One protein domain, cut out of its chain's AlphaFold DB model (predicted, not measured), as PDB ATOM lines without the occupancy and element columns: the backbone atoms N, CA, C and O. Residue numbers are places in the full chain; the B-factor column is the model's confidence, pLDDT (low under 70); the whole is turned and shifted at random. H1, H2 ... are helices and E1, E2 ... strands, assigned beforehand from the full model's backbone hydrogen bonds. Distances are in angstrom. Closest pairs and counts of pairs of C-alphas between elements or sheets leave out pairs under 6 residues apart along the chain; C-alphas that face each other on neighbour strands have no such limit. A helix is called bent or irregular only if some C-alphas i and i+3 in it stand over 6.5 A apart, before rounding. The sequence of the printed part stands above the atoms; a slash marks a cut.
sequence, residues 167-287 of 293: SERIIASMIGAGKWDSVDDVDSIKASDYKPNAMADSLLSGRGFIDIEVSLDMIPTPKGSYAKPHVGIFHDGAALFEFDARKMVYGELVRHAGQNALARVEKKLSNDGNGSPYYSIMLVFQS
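Overview. This is residues 167 to 287 of the 293 residues of an uncharacterized protein of Bifidobacterium longum subsp. infantis (UniProt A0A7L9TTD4). One sheet of six strands is curled like part of a barrel and folded back on itself, so that the leaf E1 E6 E5 faces the smaller leaf E3 E4, with the bent strand E2 as the hinge; the edge strands E1 and E4 come near each other at a single pair of C-alphas. H1 packs across the outer side of the leaf E1 E6 E5, H2 packs on E2, E4 and E5, H3 packs on the opposite face by E1, E2 and E3, and the turn of the hairpin E2 and E3 sticks out at Gly 224. The printed part has 121 residues with three named helices and six named strands, in the order H1 E1 H2 E2 E3 E4 H3 E5 E6. The sheet's order is E1 E6 E5 E2 E3 E4, all antiparallel, and the class is mixed, helices and strands. The whole is compact, with a radius of gyration of the C-alphas of 14.7 A and spans of 46 by 37 by 25 A.

Arrangement. H1, residues 167 to 175, is on a sheet made of E1, residues 186 to 193, E6, residues 277 to 286, E5, residues 260 to 269, E2, residues 209 to 219, E3, residues 230 to 235, and E4, residues 238 to 243, in that order. H1 has a height over the sheet of 8.4 A, lies over E6 and, only just, with 3 of its 9 C-alphas, over E5, and runs across the strands at 64 degrees to E6 on the local plane. Its closest C-alphas to E6 are those of Ile 171 and Val 284, 7.0 A apart. E1, an edge strand, is antiparallel to E6 at 162 degrees, with N 191 and O 281 within hydrogen-bond range at 2.8 A. H2, residues 198 to 204, is on the sheet at a height of 7.1 A, over none of the strands, but only just: 2 of its C-alphas fall on E4. The closest C-alphas of H2 and E4 are those of Ala 200 and Leu 240, 6.7 A. E2 bends by 72 degrees at residue 212 and pairs in a staggered way, with E5 over residues 209 to 215 and with E3 over residues 215 to 219. N 263 and O 212 are 2.8 A apart, and N 232 and O 217 also 2.8 A. E2, E3 and E4 form a meander, each strand the antiparallel neighbour of the one before; in the hairpin E3 and E4, N 233 and O 241 are 2.8 A apart. H3, residues 250 to 255, is on the sheet, on the opposite face to H2; its closest C-alphas to E3 are those of Val 254 and Val 231, 6.5 A. E5 and E6 form a hairpin at 159 degrees, with N 264 and O 282 at 2.8 A. In H1 and H2 every O i to N i+4 pair is within hydrogen-bond range; in H3 it is 1 of 2.

Along the chain. H1 begins at C-alpha 167 at (54.142, -16.336, 103.205) and is 12.2 A long. E1 measures 22.7 A, H2 9.8 A and E2 25.6 A, from C-alpha 209 at (40.346, -16.883, 105.350). E3 measures 16.2 A, E4 14.4 A, H3 8.8 A and E5 27.7 A. E6 measures 29.6 A and ends at C-alpha 286 at (54.643, -1.536, 107.719).

Size, cuts and confidence. The two C-alphas farthest apart, those of Gly 176 and Gly 224, are 45.7 A apart. The printed part has no cut and no long link. The sheet is strongly twisted: from edge to edge its strands' lines turn by 97 degrees. The mean pLDDT of the printed part is 83.5; residues 167 to 168, 176 to 185, 271 to 275 and 287 are under 70.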
ATOM      1  N   SER A 167      54.338 -17.527 102.387       63.47
ATOM      2  CA  SER A 167      54.142 -16.336 103.205       63.47
ATOM      3  C   SER A 167      54.317 -15.051 102.417       63.47
ATOM      4  O   SER A 167      53.394 -14.259 102.412       63.47
ATOM      5  N   GLU A 168      55.382 -14.894 101.639       69.25
ATOM      6  CA  GLU A 168      55.549 -13.715 100.774       69.25
ATOM      7  C   GLU A 168      54.431 -13.571  99.729       69.25
ATOM      8  O   GLU A 168      54.047 -12.461  99.372       69.25
ATOM      9  N   ARG A 169      53.867 -14.682  99.233       71.56
ATOM     10  CA  ARG A 169      52.685 -14.633  98.351       71.56
ATOM     11  C   ARG A 169      51.432 -14.161  99.081       71.56
ATOM     12  O   ARG A 169      50.646 -13.423  98.497       71.56
ATOM     13  N   ILE A 170      51.243 -14.611 100.318       73.00
ATOM     14  CA  ILE A 170      50.137 -14.171 101.171       73.00
ATOM     15  C   ILE A 170      50.299 -12.681 101.486       73.00
ATOM     16  O   ILE A 170      49.384 -11.923 101.201       73.00
ATOM     17  N   ILE A 171      51.478 -12.257 101.941       76.62
ATOM     18  CA  ILE A 171      51.813 -10.859 102.248       76.62
ATOM     19  C   ILE A 171      51.561  -9.962 101.031       76.62
ATOM     20  O   ILE A 171      50.829  -8.984 101.120       76.62
ATOM     21  N   ALA A 172      52.060 -10.345  99.854       72.25
ATOM     22  CA  ALA A 172      51.824  -9.584  98.629       72.25
ATOM     23  C   ALA A 172      50.342  -9.526  98.219       72.25
ATOM     24  O   ALA A 172      49.892  -8.508  97.701       72.25
ATOM     25  N   SER A 173      49.578 -10.603  98.445       76.19
ATOM     26  CA  SER A 173      48.125 -10.617  98.225       76.19
ATOM     27  C   SER A 173      47.388  -9.704  99.201       76.19
ATOM     28  O   SER A 173      46.398  -9.102  98.806       76.19
ATOM     29  N   MET A 174      47.837  -9.641 100.453       74.75
ATOM     30  CA  MET A 174      47.254  -8.791 101.486       74.75
ATOM     31  C   MET A 174      47.512  -7.309 101.158       74.75
ATOM     32  O   MET A 174      46.578  -6.515 101.142       74.75
ATOM     33  N   ILE A 175      48.748  -6.954 100.793       74.44
ATOM     34  CA  ILE A 175      49.147  -5.579 100.434       74.44
ATOM     35  C   ILE A 175      48.479  -5.126  99.123       74.44
ATOM     36  O   ILE A 175      47.873  -4.057  99.064       74.44
ATOM     37  N   GLY A 176      48.505  -5.972  98.083       63.97
ATOM     38  CA  GLY A 176      47.938  -5.673  96.761       63.97
ATOM     39  C   GLY A 176      46.414  -5.494  96.730       63.97
ATOM     40  O   GLY A 176      45.888  -4.999  95.736       63.97
ATOM     41  N   ALA A 177      45.703  -5.840  97.810       62.12
ATOM     42  CA  ALA A 177      44.282  -5.537  97.982       62.12
ATOM     43  C   ALA A 177      44.001  -4.041  98.264       62.12
ATOM     44  O   ALA A 177      42.848  -3.672  98.487       62.12
ATOM     45  N   GLY A 178      45.024  -3.179  98.208       51.16
ATOM     46  CA  GLY A 178      44.865  -1.728  98.092       51.16
ATOM     47  C   GLY A 178      44.846  -0.971  99.414       51.16
ATOM     48  O   GLY A 178      44.263   0.106  99.474       51.16
ATOM     49  N   LYS A 179      45.449  -1.525 100.472       54.38
ATOM     50  CA  LYS A 179      45.536  -0.835 101.765       54.38
ATOM     51  C   LYS A 179      46.887  -0.160 101.986       54.38
ATOM     52  O   LYS A 179      46.896   0.917 102.566       54.38
ATOM     53  N   TRP A 180      47.996  -0.762 101.549       58.72
ATOM     54  CA  TRP A 180      49.355  -0.304 101.873       58.72
ATOM     55  C   TRP A 180      50.207  -0.107 100.608       58.72
ATOM     56  O   TRP A 180      50.063  -0.855  99.640       58.72
ATOM     57  N   ASP A 181      51.088   0.895 100.630       53.78
ATOM     58  CA  ASP A 181      51.744   1.458  99.436       53.78
ATOM     59  C   ASP A 181      52.898   0.614  98.861       53.78
ATOM     60  O   ASP A 181      53.314   0.839  97.724       53.78
ATOM     61  N   SER A 182      53.432  -0.361  99.609       56.28
ATOM     62  CA  SER A 182      54.620  -1.118  99.193       56.28
ATOM     63  C   SER A 182      54.725  -2.506  99.840       56.28
ATOM     64  O   SER A 182      54.250  -2.724 100.952       56.28
ATOM     65  N   VAL A 183      55.354  -3.446  99.120       55.41
ATOM     66  CA  VAL A 183      55.777  -4.780  99.611       55.41
ATOM     67  C   VAL A 183      57.213  -4.742 100.157       55.41
ATOM     68  O   VAL A 183      57.645  -5.692 100.810       55.41
ATOM     69  N   ASP A 184      57.935  -3.658  99.889       52.00
ATOM     70  CA  ASP A 184      59.311  -3.456 100.318       52.00
ATOM     71  C   ASP A 184      59.305  -2.944 101.766       52.00
ATOM     72  O   ASP A 184      58.528  -2.053 102.110       52.00
ATOM     73  N   ASP A 185      60.135  -3.557 102.613       61.25
ATOM     74  CA  ASP A 185      60.250  -3.298 104.055       61.25
ATOM     75  C   ASP A 185      58.962  -3.542 104.863       61.25
ATOM     76  O   ASP A 185      58.364  -2.637 105.450       61.25
ATOM     77  N   VAL A 186      58.558  -4.810 104.974       71.19
ATOM     78  CA  VAL A 186      57.506  -5.246 105.905       71.19
ATOM     79  C   VAL A 186      58.034  -6.276 106.894       71.19
ATOM     80  O   VAL A 186      58.736  -7.214 106.507       71.19
ATOM     81  N   ASP A 187      57.666  -6.130 108.165       79.56
ATOM     82  CA  ASP A 187      57.865  -7.184 109.161       79.56
ATOM     83  C   ASP A 187      56.631  -8.092 109.192       79.56
ATOM     84  O   ASP A 187      55.501  -7.641 108.968       79.56
ATOM     85  N   SER A 188      56.820  -9.388 109.436       84.88
ATOM     86  CA  SER A 188      55.706 -10.332 109.484       84.88
ATOM     87  C   SER A 188      55.833 -11.343 110.611       84.88
ATOM     88  O   SER A 188      56.858 -12.004 110.768       84.88
ATOM     89  N   ILE A 189      54.734 -11.532 111.340       87.06
ATOM     90  CA  ILE A 189      54.642 -12.467 112.462       87.06
ATOM     91  C   ILE A 189      53.611 -13.541 112.135       87.06
ATOM     92  O   ILE A 189      52.530 -13.262 111.611       87.06
ATOM     93  N   LYS A 190      53.921 -14.792 112.483       89.75
ATOM     94  CA  LYS A 190      52.953 -15.893 112.451       89.75
ATOM     95  C   LYS A 190      52.602 -16.327 113.861       89.75
ATOM     96  O   LYS A 190      53.448 -16.837 114.587       89.75
ATOM     97  N   ALA A 191      51.326 -16.220 114.196       90.31
ATOM     98  CA  ALA A 191      50.772 -16.710 115.443       90.31
ATOM     99  C   ALA A 191      49.775 -17.847 115.193       90.31
ATOM    100  O   ALA A 191      49.236 -18.031 114.097       90.31
ATOM    101  N   SER A 192      49.541 -18.650 116.224       91.12
ATOM    102  CA  SER A 192      48.492 -19.665 116.214       91.12
ATOM    103  C   SER A 192      47.752 -19.657 117.539       91.12
ATOM    104  O   SER A 192      48.382 -19.687 118.602       91.12
ATOM    105  N   ASP A 193      46.425 -19.623 117.472       90.38
ATOM    106  CA  ASP A 193      45.554 -19.737 118.636       90.38
ATOM    107  C   ASP A 193      44.657 -20.969 118.513       90.38
ATOM    108  O   ASP A 193      43.984 -21.176 117.509       90.38
ATOM    109  N   TYR A 194      44.666 -21.797 119.548       88.12
ATOM    110  CA  TYR A 194      43.949 -23.073 119.596       88.12
ATOM    111  C   TYR A 194      42.634 -22.963 120.377       88.12
ATOM    112  O   TYR A 194      41.932 -23.956 120.558       88.12
ATOM    113  N   LYS A 195      42.305 -21.767 120.882       87.88
ATOM    114  CA  LYS A 195      41.056 -21.519 121.597       87.88
ATOM    115  C   LYS A 195      39.894 -21.340 120.606       87.88
ATOM    116  O   LYS A 195      40.067 -20.691 119.572       87.88
ATOM    117  N   PRO A 196      38.693 -21.861 120.917       87.31
ATOM    118  CA  PRO A 196      37.475 -21.484 120.205       87.31
ATOM    119  C   PRO A 196      37.256 -19.968 120.258       87.31
ATOM    120  O   PRO A 196      37.513 -19.341 121.284       87.31
ATOM    121  N   ASN A 197      36.759 -19.387 119.166       90.94
ATOM    122  CA  ASN A 197      36.611 -17.939 119.044       90.94
ATOM    123  C   ASN A 197      35.419 -17.580 118.149       90.94
ATOM    124  O   ASN A 197      35.516 -17.623 116.925       90.94
ATOM    125  N   ALA A 198      34.296 -17.225 118.777       91.12
ATOM    126  CA  ALA A 198      33.049 -16.927 118.075       91.12
ATOM    127  C   ALA A 198      33.136 -15.658 117.208       91.12
ATOM    128  O   ALA A 198      32.502 -15.587 116.158       91.12
ATOM    129  N   MET A 199      33.936 -14.669 117.622       92.06
ATOM    130  CA  MET A 199      34.134 -13.443 116.849       92.06
ATOM    131  C   MET A 199      34.925 -13.734 115.570       92.06
ATOM    132  O   MET A 199      34.502 -13.335 114.487       92.06
ATOM    133  N   ALA A 200      36.019 -14.494 115.672       91.56
ATOM    134  CA  ALA A 200      36.786 -14.933 114.507       91.56
ATOM    135  C   ALA A 200      35.944 -15.812 113.567       91.56
ATOM    136  O   ALA A 200      35.989 -15.628 112.351       91.56
ATOM    137  N   ASP A 201      35.124 -16.716 114.114       92.19
ATOM    138  CA  ASP A 201      34.179 -17.522 113.332       92.19
ATOM    139  C   ASP A 201      33.159 -16.652 112.580       92.19
ATOM    140  O   ASP A 201      32.898 -16.878 111.394       92.19
ATOM    141  N   SER A 202      32.623 -15.625 113.243       92.12
ATOM    142  CA  SER A 202      31.690 -14.672 112.638       92.12
ATOM    143  C   SER A 202      32.343 -13.865 111.515       92.12
ATOM    144  O   SER A 202      31.738 -13.710 110.455       92.12
ATOM    145  N   LEU A 203      33.570 -13.374 111.719       91.56
ATOM    146  CA  LEU A 203      34.328 -12.632 110.705       91.56
ATOM    147  C   LEU A 203      34.638 -13.499 109.483       91.56
ATOM    148  O   LEU A 203      34.501 -13.046 108.348       91.56
ATOM    149  N   LEU A 204      35.012 -14.762 109.699       91.44
ATOM    150  CA  LEU A 204      35.247 -15.700 108.606       91.44
ATOM    151  C   LEU A 204      33.965 -15.971 107.814       91.44
ATOM    152  O   LEU A 204      34.035 -16.080 106.595       91.44
ATOM    153  N   SER A 205      32.798 -16.054 108.464       87.44
ATOM    154  CA  SER A 205      31.498 -16.231 107.794       87.44
ATOM    155  C   SER A 205      31.501 -17.393 106.776       87.44
ATOM    156  O   SER A 205      31.041 -17.277 105.641       87.44
ATOM    157  N   GLY A 206      32.123 -18.518 107.149       82.25
ATOM    158  CA  GLY A 206      32.281 -19.695 106.281       82.25
ATOM    159  C   GLY A 206      33.366 -19.587 105.196       82.25
ATOM    160  O   GLY A 206      33.583 -20.550 104.460       82.25
ATOM    161  N   ARG A 207      34.077 -18.458 105.088       84.50
ATOM    162  CA  ARG A 207      35.243 -18.296 104.206       84.50
ATOM    163  C   ARG A 207      36.451 -19.041 104.775       84.50
ATOM    164  O   ARG A 207      36.602 -19.184 105.985       84.50
ATOM    165  N   GLY A 208      37.352 -19.474 103.890       81.31
ATOM    166  CA  GLY A 208      38.595 -20.142 104.297       81.31
ATOM    167  C   GLY A 208      39.595 -19.216 105.001       81.31
ATOM    168  O   GLY A 208      40.398 -19.679 105.808       81.31
ATOM    169  N   PHE A 209      39.542 -17.915 104.703       90.69
ATOM    170  CA  PHE A 209      40.346 -16.883 105.350       90.69
ATOM    171  C   PHE A 209      39.673 -15.513 105.244       90.69
ATOM    172  O   PHE A 209      38.768 -15.320 104.425       90.69
ATOM    173  N   ILE A 210      40.156 -14.564 106.040       89.81
ATOM    174  CA  ILE A 210      39.831 -13.144 105.912       89.81
ATOM    175  C   ILE A 210      41.092 -12.294 106.097       89.81
ATOM    176  O   ILE A 210      41.941 -12.632 106.922       89.81
ATOM    177  N   ASP A 211      41.181 -11.209 105.329       90.31
ATOM    178  CA  ASP A 211      42.186 -10.159 105.491       90.31
ATOM    179  C   ASP A 211      41.519  -8.933 106.123       90.31
ATOM    180  O   ASP A 211      40.557  -8.397 105.567       90.31
ATOM    181  N   ILE A 212      42.002  -8.509 107.289       90.44
ATOM    182  CA  ILE A 212      41.432  -7.409 108.077       90.44
ATOM    183  C   ILE A 212      42.525  -6.523 108.660       90.44
ATOM    184  O   ILE A 212      43.627  -6.984 108.946       90.44
ATOM    185  N   GLU A 213      42.203  -5.250 108.867       91.31
ATOM    186  CA  GLU A 213      43.039  -4.381 109.694       91.31
ATOM    187  C   GLU A 213      42.786  -4.678 111.169       91.31
ATOM    188  O   GLU A 213      41.643  -4.880 111.600       91.31
ATOM    189  N   VAL A 214      43.880  -4.712 111.921       94.12
ATOM    190  CA  VAL A 214      43.894  -4.929 113.362       94.12
ATOM    191  C   VAL A 214      44.874  -3.966 114.015       94.12
ATOM    192  O   VAL A 214      45.825  -3.509 113.379       94.12
ATOM    193  N   SER A 215      44.682  -3.711 115.301       94.56
ATOM    194  CA  SER A 215      45.711  -3.114 116.149       94.56
ATOM    195  C   SER A 215      46.274  -4.160 117.102       94.56
ATOM    196  O   SER A 215      45.580  -5.094 117.516       94.56
ATOM    197  N   LEU A 216      47.555  -4.036 117.432       95.00
ATOM    198  CA  LEU A 216      48.181  -4.801 118.503       95.00
ATOM    199  C   LEU A 216      48.346  -3.902 119.716       95.00
ATOM    200  O   LEU A 216      48.868  -2.799 119.591       95.00
ATOM    201  N   ASP A 217      47.957  -4.380 120.892       94.75
ATOM    202  CA  ASP A 217      48.159  -3.623 122.127       94.75
ATOM    203  C   ASP A 217      48.369  -4.536 123.339       94.75
ATOM    204  O   ASP A 217      48.015  -5.720 123.341       94.75
ATOM    205  N   MET A 218      48.960  -3.977 124.387       93.19
ATOM    206  CA  MET A 218      49.133  -4.644 125.667       93.19
ATOM    207  C   MET A 218      47.792  -4.723 126.400       93.19
ATOM    208  O   MET A 218      47.138  -3.714 126.652       93.19
ATOM    209  N   ILE A 219      47.416  -5.924 126.835       89.38
ATOM    210  CA  ILE A 219      46.304  -6.119 127.766       89.38
ATOM    211  C   ILE A 219      46.873  -6.017 129.188       89.38
ATOM    212  O   ILE A 219      47.683  -6.868 129.589       89.38
ATOM    213  N   PRO A 220      46.495  -4.982 129.964       81.19
ATOM    214  CA  PRO A 220      47.046  -4.766 131.290       81.19
ATOM    215  C   PRO A 220      46.616  -5.875 132.249       81.19
ATOM    216  O   PRO A 220      45.473  -6.339 132.239       81.19
ATOM    217  N   THR A 221      47.527  -6.276 133.130       84.62
ATOM    218  CA  THR A 221      47.213  -7.250 134.171       84.62
ATOM    219  C   THR A 221      46.219  -6.648 135.178       84.62
ATOM    220  O   THR A 221      46.433  -5.521 135.636       84.62
ATOM    221  N   PRO A 222      45.163  -7.377 135.593       80.50
ATOM    222  CA  PRO A 222      44.271  -6.915 136.652       80.50
ATOM    223  C   PRO A 222      45.020  -6.553 137.939       80.50
ATOM    224  O   PRO A 222      45.975  -7.227 138.337       80.50
ATOM    225  N   LYS A 223      44.561  -5.500 138.624       81.50
ATOM    226  CA  LYS A 223      45.181  -5.015 139.865       81.50
ATOM    227  C   LYS A 223      45.235  -6.135 140.915       81.50
ATOM    228  O   LYS A 223      44.212  -6.723 141.246       81.50
ATOM    229  N   GLY A 224      46.429  -6.401 141.448       82.12
ATOM    230  CA  GLY A 224      46.670  -7.458 142.441       82.12
ATOM    231  C   GLY A 224      47.033  -8.829 141.855       82.12
ATOM    232  O   GLY A 224      47.312  -9.753 142.615       82.12
ATOM    233  N   SER A 225      47.070  -8.971 140.528       80.38
ATOM    234  CA  SER A 225      47.565 -10.175 139.860       80.38
ATOM    235  C   SER A 225      49.074 -10.103 139.620       80.38
ATOM    236  O   SER A 225      49.605  -9.071 139.215       80.38
ATOM    237  N   TYR A 226      49.757 -11.231 139.820       78.25
ATOM    238  CA  TYR A 226      51.181 -11.409 139.506       78.25
ATOM    239  C   TYR A 226      51.417 -11.922 138.075       78.25
ATOM    240  O   TYR A 226      52.540 -12.287 137.720       78.25
ATOM    241  N   ALA A 227      50.367 -12.017 137.253       78.06
ATOM    242  CA  ALA A 227      50.506 -12.453 135.871       78.06
ATOM    243  C   ALA A 227      51.260 -11.406 135.035       78.06
ATOM    244  O   ALA A 227      51.131 -10.195 135.225       78.06
ATOM    245  N   LYS A 228      52.055 -11.891 134.079       79.88
ATOM    246  CA  LYS A 228      52.646 -11.022 133.060       79.88
ATOM    247  C   LYS A 228      51.525 -10.449 132.181       79.88
ATOM    248  O   LYS A 228      50.541 -11.158 131.969       79.88
ATOM    249  N   PRO A 229      51.667  -9.212 131.678       82.94
ATOM    250  CA  PRO A 229      50.685  -8.646 130.764       82.94
ATOM    251  C   PRO A 229      50.587  -9.511 129.504       82.94
ATOM    252  O   PRO A 229      51.546 -10.189 129.122       82.94
ATOM    253  N   HIS A 230      49.407  -9.535 128.897       91.12
ATOM    254  CA  HIS A 230      49.168 -10.258 127.649       91.12
ATOM    255  C   HIS A 230      49.265  -9.284 126.471       91.12
ATOM    256  O   HIS A 230      49.224  -8.069 126.664       91.12
ATOM    257  N   VAL A 231      49.388  -9.805 125.252       93.62
ATOM    258  CA  VAL A 231      49.229  -9.003 124.030       93.62
ATOM    259  C   VAL A 231      47.911  -9.373 123.373       93.62
ATOM    260  O   VAL A 231      47.622 -10.556 123.176       93.62
ATOM    261  N   GLY A 232      47.115  -8.362 123.050       94.50
ATOM    262  CA  GLY A 232      45.878  -8.496 122.304       94.50
ATOM    263  C   GLY A 232      46.062  -8.112 120.840       94.50
ATOM    264  O   GLY A 232      46.766  -7.156 120.523       94.50
ATOM    265  N   ILE A 233      45.402  -8.854 119.957       96.44
ATOM    266  CA  ILE A 233      45.108  -8.429 118.586       96.44
ATOM    267  C   ILE A 233      43.660  -7.954 118.595       96.44
ATOM    268  O   ILE A 233      42.775  -8.736 118.947       96.44
ATOM    269  N   PHE A 234      43.412  -6.708 118.218       96.38
ATOM    270  CA  PHE A 234      42.105  -6.068 118.299       96.38
ATOM    271  C   PHE A 234      41.559  -5.748 116.914       96.38
ATOM    272  O   PHE A 234      42.291  -5.321 116.025       96.38
ATOM    273  N   HIS A 235      40.253  -5.922 116.750       94.38
ATOM    274  CA  HIS A 235      39.510  -5.497 115.572       94.38
ATOM    275  C   HIS A 235      38.308  -4.675 116.041       94.38
ATOM    276  O   HIS A 235      37.576  -5.115 116.928       94.38
ATOM    277  N   ASP A 236      38.145  -3.465 115.503       89.69
ATOM    278  CA  ASP A 236      37.092  -2.512 115.887       89.69
ATOM    279  C   ASP A 236      36.977  -2.286 117.412       89.69
ATOM    280  O   ASP A 236      35.891  -2.183 117.980       89.69
ATOM    281  N   GLY A 237      38.123  -2.237 118.102       87.25
ATOM    282  CA  GLY A 237      38.207  -2.019 119.552       87.25
ATOM    283  C   GLY A 237      37.885  -3.243 120.419       87.25
ATOM    284  O   GLY A 237      38.045  -3.180 121.637       87.25
ATOM    285  N   ALA A 238      37.483  -4.369 119.826       91.38
ATOM    286  CA  ALA A 238      37.266  -5.626 120.534       91.38
ATOM    287  C   ALA A 238      38.482  -6.556 120.399       91.38
ATOM    288  O   ALA A 238      39.086  -6.665 119.330       91.38
ATOM    289  N   ALA A 239      38.845  -7.238 121.490       92.31
ATOM    290  CA  ALA A 239      39.940  -8.203 121.489       92.31
ATOM    291  C   ALA A 239      39.553  -9.427 120.649       92.31
ATOM    292  O   ALA A 239      38.682 -10.209 121.031       92.31
ATOM    293  N   LEU A 240      40.219  -9.586 119.508       95.00
ATOM    294  CA  LEU A 240      40.032 -10.721 118.621       95.00
ATOM    295  C   LEU A 240      40.870 -11.913 119.080       95.00
ATOM    296  O   LEU A 240      40.348 -13.015 119.131       95.00
ATOM    297  N   PHE A 241      42.137 -11.720 119.451       95.62
ATOM    298  CA  PHE A 241      42.989 -12.787 119.993       95.62
ATOM    299  C   PHE A 241      43.813 -12.284 121.175       95.62
ATOM    300  O   PHE A 241      44.223 -11.127 121.191       95.62
ATOM    301  N   GLU A 242      44.098 -13.163 122.134       93.94
ATOM    302  CA  GLU A 242      44.869 -12.843 123.338       93.94
ATOM    303  C   GLU A 242      46.004 -13.853 123.538       93.94
ATOM    304  O   GLU A 242      45.781 -15.063 123.674       93.94
ATOM    305  N   PHE A 243      47.231 -13.337 123.593       91.69
ATOM    306  CA  PHE A 243      48.454 -14.113 123.743       91.69
ATOM    307  C   PHE A 243      49.107 -13.822 125.088       91.69
ATOM    308  O   PHE A 243      49.637 -12.737 125.331       91.69
ATOM    309  N   ASP A 244      49.088 -14.827 125.960       89.44
ATOM    310  CA  ASP A 244      49.793 -14.767 127.231       89.44
ATOM    311  C   ASP A 244      51.317 -14.840 127.050       89.44
ATOM    312  O   ASP A 244      51.840 -15.324 126.041       89.44
ATOM    313  N   ALA A 245      52.048 -14.404 128.076       85.56
ATOM    314  CA  ALA A 245      53.507 -14.337 128.049       85.56
ATOM    315  C   ALA A 245      54.230 -15.698 128.007       85.56
ATOM    316  O   ALA A 245      55.460 -15.731 127.979       85.56
ATOM    317  N   ARG A 246      53.505 -16.824 128.059       82.75
ATOM    318  CA  ARG A 246      54.070 -18.177 127.922       82.75
ATOM    319  C   ARG A 246      54.032 -18.660 126.473       82.75
ATOM    320  O   ARG A 246      54.660 -19.670 126.160       82.75
ATOM    321  N   LYS A 247      53.313 -17.970 125.583       82.69
ATOM    322  CA  LYS A 247      53.297 -18.274 124.149       82.69
ATOM    323  C   LYS A 247      54.647 -17.924 123.528       82.69
ATOM    324  O   LYS A 247      55.161 -16.834 123.743       82.69
ATOM    325  N   MET A 248      55.190 -18.818 122.698       82.81
ATOM    326  CA  MET A 248      56.483 -18.591 122.030       82.81
ATOM    327  C   MET A 248      56.507 -17.295 121.207       82.81
ATOM    328  O   MET A 248      57.499 -16.578 121.225       82.81
ATOM    329  N   VAL A 249      55.393 -16.973 120.545       85.06
ATOM    330  CA  VAL A 249      55.257 -15.782 119.692       85.06
ATOM    331  C   VAL A 249      55.148 -14.468 120.487       85.06
ATOM    332  O   VAL A 249      55.256 -13.390 119.915       85.06
ATOM    333  N   TYR A 250      54.961 -14.523 121.812       86.38
ATOM    334  CA  TYR A 250      54.739 -13.333 122.641       86.38
ATOM    335  C   TYR A 250      55.861 -12.297 122.507       86.38
ATOM    336  O   TYR A 250      55.588 -11.110 122.368       86.38
ATOM    337  N   GLY A 251      57.123 -12.741 122.519       83.75
ATOM    338  CA  GLY A 251      58.270 -11.834 122.435       83.75
ATOM    339  C   GLY A 251      58.340 -11.056 121.119       83.75
ATOM    340  O   GLY A 251      58.849  -9.941 121.111       83.75
ATOM    341  N   GLU A 252      57.810 -11.626 120.034       86.25
ATOM    342  CA  GLU A 252      57.676 -10.947 118.745       86.25
ATOM    343  C   GLU A 252      56.485  -9.984 118.785       86.25
ATOM    344  O   GLU A 252      56.657  -8.805 118.505       86.25
ATOM    345  N   LEU A 253      55.311 -10.433 119.247       89.44
ATOM    346  CA  LEU A 253      54.103  -9.599 119.315       89.44
ATOM    347  C   LEU A 253      54.283  -8.332 120.167       89.44
ATOM    348  O   LEU A 253      53.821  -7.266 119.775       89.44
ATOM    349  N   VAL A 254      54.976  -8.423 121.308       90.25
ATOM    350  CA  VAL A 254      55.216  -7.266 122.193       90.25
ATOM    351  C   VAL A 254      56.014  -6.160 121.499       90.25
ATOM    352  O   VAL A 254      55.798  -4.990 121.800       90.25
ATOM    353  N   ARG A 255      56.917  -6.495 120.567       88.81
ATOM    354  CA  ARG A 255      57.724  -5.486 119.851       88.81
ATOM    355  C   ARG A 255      56.882  -4.578 118.960       88.81
ATOM    356  O   ARG A 255      57.325  -3.479 118.654       88.81
ATOM    357  N   HIS A 256      55.684  -5.029 118.598       89.38
ATOM    358  CA  HIS A 256      54.739  -4.301 117.759       89.38
ATOM    359  C   HIS A 256      53.496  -3.834 118.529       89.38
ATOM    360  O   HIS A 256      52.500  -3.444 117.922       89.38
ATOM    361  N   ALA A 257      53.516  -3.874 119.866       90.69
ATOM    362  CA  ALA A 257      52.432  -3.305 120.659       90.69
ATOM    363  C   ALA A 257      52.324  -1.788 120.402       90.69
ATOM    364  O   ALA A 257      53.328  -1.076 120.390       90.69
ATOM    365  N   GLY A 258      51.103  -1.305 120.190       90.69
ATOM    366  CA  GLY A 258      50.793   0.062 119.772       90.69
ATOM    367  C   GLY A 258      50.773   0.276 118.254       90.69
ATOM    368  O   GLY A 258      50.483   1.387 117.816       90.69
ATOM    369  N   GLN A 259      51.063  -0.751 117.445       90.94
ATOM    370  CA  GLN A 259      51.062  -0.652 115.984       90.94
ATOM    371  C   GLN A 259      49.784  -1.224 115.361       90.94
ATOM    372  O   GLN A 259      49.156  -2.148 115.887       90.94
ATOM    373  N   ASN A 260      49.441  -0.700 114.185       90.81
ATOM    374  CA  ASN A 260      48.444  -1.300 113.307       90.81
ATOM    375  C   ASN A 260      49.102  -2.339 112.397       90.81
ATOM    376  O   ASN A 260      50.247  -2.185 111.974       90.81
ATOM    377  N   ALA A 261      48.351  -3.382 112.064       91.00
ATOM    378  CA  ALA A 261      48.783  -4.437 111.163       91.00
ATOM    379  C   ALA A 261      47.663  -4.856 110.220       91.00
ATOM    380  O   ALA A 261      46.471  -4.762 110.530       91.00
ATOM    381  N   LEU A 262      48.067  -5.412 109.084       90.88
ATOM    382  CA  LEU A 262      47.181  -6.210 108.257       90.88
ATOM    383  C   LEU A 262      47.268  -7.668 108.719       90.88
ATOM    384  O   LEU A 262      48.351  -8.255 108.759       90.88
ATOM    385  N   ALA A 263      46.130  -8.254 109.076       92.75
ATOM    386  CA  ALA A 263      46.033  -9.624 109.554       92.75
ATOM    387  C   ALA A 263      45.330 -10.515 108.532       92.75
ATOM    388  O   ALA A 263      44.198 -10.229 108.143       92.75
ATOM    389  N   ARG A 264      45.953 -11.641 108.168       93.25
ATOM    390  CA  ARG A 264      45.252 -12.778 107.564       93.25
ATOM    391  C   ARG A 264      44.928 -13.792 108.644       93.25
ATOM    392  O   ARG A 264      45.834 -14.370 109.247       93.25
ATOM    393  N   VAL A 265      43.639 -14.043 108.842       93.88
ATOM    394  CA  VAL A 265      43.129 -15.048 109.779       93.88
ATOM    395  C   VAL A 265      42.594 -16.237 108.987       93.88
ATOM    396  O   VAL A 265      41.731 -16.085 108.128       93.88
ATOM    397  N   GLU A 266      43.113 -17.428 109.278       93.19
ATOM    398  CA  GLU A 266      42.736 -18.703 108.655       93.19
ATOM    399  C   GLU A 266      42.294 -19.693 109.738       93.19
ATOM    400  O   GLU A 266      43.059 -19.964 110.665       93.19
ATOM    401  N   LYS A 267      41.111 -20.305 109.603       92.06
ATOM    402  CA  LYS A 267      40.722 -21.447 110.446       92.06
ATOM    403  C   LYS A 267      41.259 -22.738 109.829       92.06
ATOM    404  O   LYS A 267      40.964 -23.060 108.680       92.06
ATOM    405  N   LYS A 268      42.070 -23.471 110.585       89.19
ATOM    406  CA  LYS A 268      42.743 -24.707 110.168       89.19
ATOM    407  C   LYS A 268      42.377 -25.853 111.088       89.19
ATOM    408  O   LYS A 268      41.949 -25.631 112.211       89.19
ATOM    409  N   LEU A 269      42.579 -27.075 110.612       84.69
ATOM    410  CA  LEU A 269      42.473 -28.283 111.424       84.69
ATOM    411  C   LEU A 269      43.873 -28.705 111.861       84.69
ATOM    412  O   LEU A 269      44.815 -28.653 111.064       84.69
ATOM    413  N   SER A 270      44.015 -29.081 113.128       76.06
ATOM    414  CA  SER A 270      45.259 -29.654 113.633       76.06
ATOM    415  C   SER A 270      45.517 -31.024 112.999       76.06
ATOM    416  O   SER A 270      44.599 -31.820 112.808       76.06
ATOM    417  N   ASN A 271      46.786 -31.297 112.685       68.19
ATOM    418  CA  ASN A 271      47.234 -32.583 112.145       68.19
ATOM    419  C   ASN A 271      47.516 -33.624 113.246       68.19
ATOM    420  O   ASN A 271      47.979 -34.719 112.945       68.19
ATOM    421  N   ASP A 272      47.239 -33.303 114.511       67.06
ATOM    422  CA  ASP A 272      47.436 -34.170 115.685       67.06
ATOM    423  C   ASP A 272      46.434 -35.337 115.794       67.06
ATOM    424  O   ASP A 272      46.346 -35.997 116.827       67.06
ATOM    425  N   GLY A 273      45.676 -35.610 114.729       53.38
ATOM    426  CA  GLY A 273      44.722 -36.716 114.654       53.38
ATOM    427  C   GLY A 273      43.375 -36.440 115.322       53.38
ATOM    428  O   GLY A 273      42.416 -37.142 115.015       53.38
ATOM    429  N   ASN A 274      43.254 -35.399 116.155       67.50
ATOM    430  CA  ASN A 274      41.973 -35.012 116.756       67.50
ATOM    431  C   ASN A 274      41.195 -34.005 115.889       67.50
ATOM    432  O   ASN A 274      40.060 -33.656 116.202       67.50
ATOM    433  N   GLY A 275      41.819 -33.485 114.822       68.25
ATOM    434  CA  GLY A 275      41.192 -32.541 113.892       68.25
ATOM    435  C   GLY A 275      40.693 -31.265 114.571       68.25
ATOM    436  O   GLY A 275      39.797 -30.603 114.053       68.25
ATOM    437  N   SER A 276      41.228 -30.922 115.748       80.06
ATOM    438  CA  SER A 276      40.748 -29.773 116.511       80.06
ATOM    439  C   SER A 276      41.046 -28.486 115.739       80.06
ATOM    440  O   SER A 276      42.177 -28.310 115.267       80.06
ATOM    441  N   PRO A 277      40.051 -27.600 115.553       85.31
ATOM    442  CA  PRO A 277      40.268 -26.378 114.811       85.31
ATOM    443  C   PRO A 277      41.170 -25.420 115.593       85.31
ATOM    444  O   PRO A 277      41.049 -25.293 116.809       85.31
ATOM    445  N   TYR A 278      42.041 -24.717 114.881       90.75
ATOM    446  CA  TYR A 278      42.846 -23.619 115.400       90.75
ATOM    447  C   TYR A 278      42.878 -22.469 114.392       90.75
ATOM    448  O   TYR A 278      42.627 -22.653 113.198       90.75
ATOM    449  N   TYR A 279      43.204 -21.276 114.865       92.88
ATOM    450  CA  TYR A 279      43.369 -20.082 114.053       92.88
ATOM    451  C   TYR A 279      44.846 -19.861 113.754       92.88
ATOM    452  O   TYR A 279      45.664 -19.730 114.659       92.88
ATOM    453  N   SER A 280      45.188 -19.816 112.471       92.88
ATOM    454  CA  SER A 280      46.487 -19.391 111.958       92.88
ATOM    455  C   SER A 280      46.394 -17.914 111.608       92.88
ATOM    456  O   SER A 280      45.596 -17.541 110.750       92.88
ATOM    457  N   ILE A 281      47.224 -17.092 112.238       94.31
ATOM    458  CA  ILE A 281      47.179 -15.635 112.114       94.31
ATOM    459  C   ILE A 281      48.515 -15.176 111.539       94.31
ATOM    460  O   ILE A 281      49.568 -15.458 112.112       94.31
ATOM    461  N   MET A 282      48.485 -14.507 110.390       92.44
ATOM    462  CA  MET A 282      49.648 -13.834 109.816       92.44
ATOM    463  C   MET A 282      49.454 -12.335 109.956       92.44
ATOM    464  O   MET A 282      48.484 -11.804 109.423       92.44
ATOM    465  N   LEU A 283      50.367 -11.684 110.658       91.50
ATOM    466  CA  LEU A 283      50.406 -10.239 110.824       91.50
ATOM    467  C   LEU A 283      51.482  -9.667 109.915       91.50
ATOM    468  O   LEU A 283      52.555 -10.260 109.794       91.50
ATOM    469  N   VAL A 284      51.182  -8.534 109.297       89.12
ATOM    470  CA  VAL A 284      52.107  -7.760 108.470       89.12
ATOM    471  C   VAL A 284      52.123  -6.334 109.001       89.12
ATOM    472  O   VAL A 284      51.061  -5.718 109.118       89.12
ATOM    473  N   PHE A 285      53.315  -5.845 109.331       85.56
ATOM    474  CA  PHE A 285      53.583  -4.506 109.855       85.56
ATOM    475  C   PHE A 285      54.331  -3.694 108.805       85.56
ATOM    476  O   PHE A 285      55.221  -4.220 108.131       85.56
ATOM    477  N   GLN A 286      53.957  -2.428 108.642       75.38
ATOM    478  CA  GLN A 286      54.643  -1.536 107.719       75.38
ATOM    479  C   GLN A 286      55.857  -1.018 108.466       75.38
ATOM    480  O   GLN A 286      55.728  -0.598 109.618       75.38
ATOM    481  N   SER A 287      57.032  -1.065 107.849       63.81
ATOM    482  CA  SER A 287      58.196  -0.455 108.479       63.81
ATOM    483  C   SER A 287      58.003   1.059 108.520       63.81
ATOM    484  O   SER A 287      57.834   1.697 107.478       63.81
TER     485      SER A 287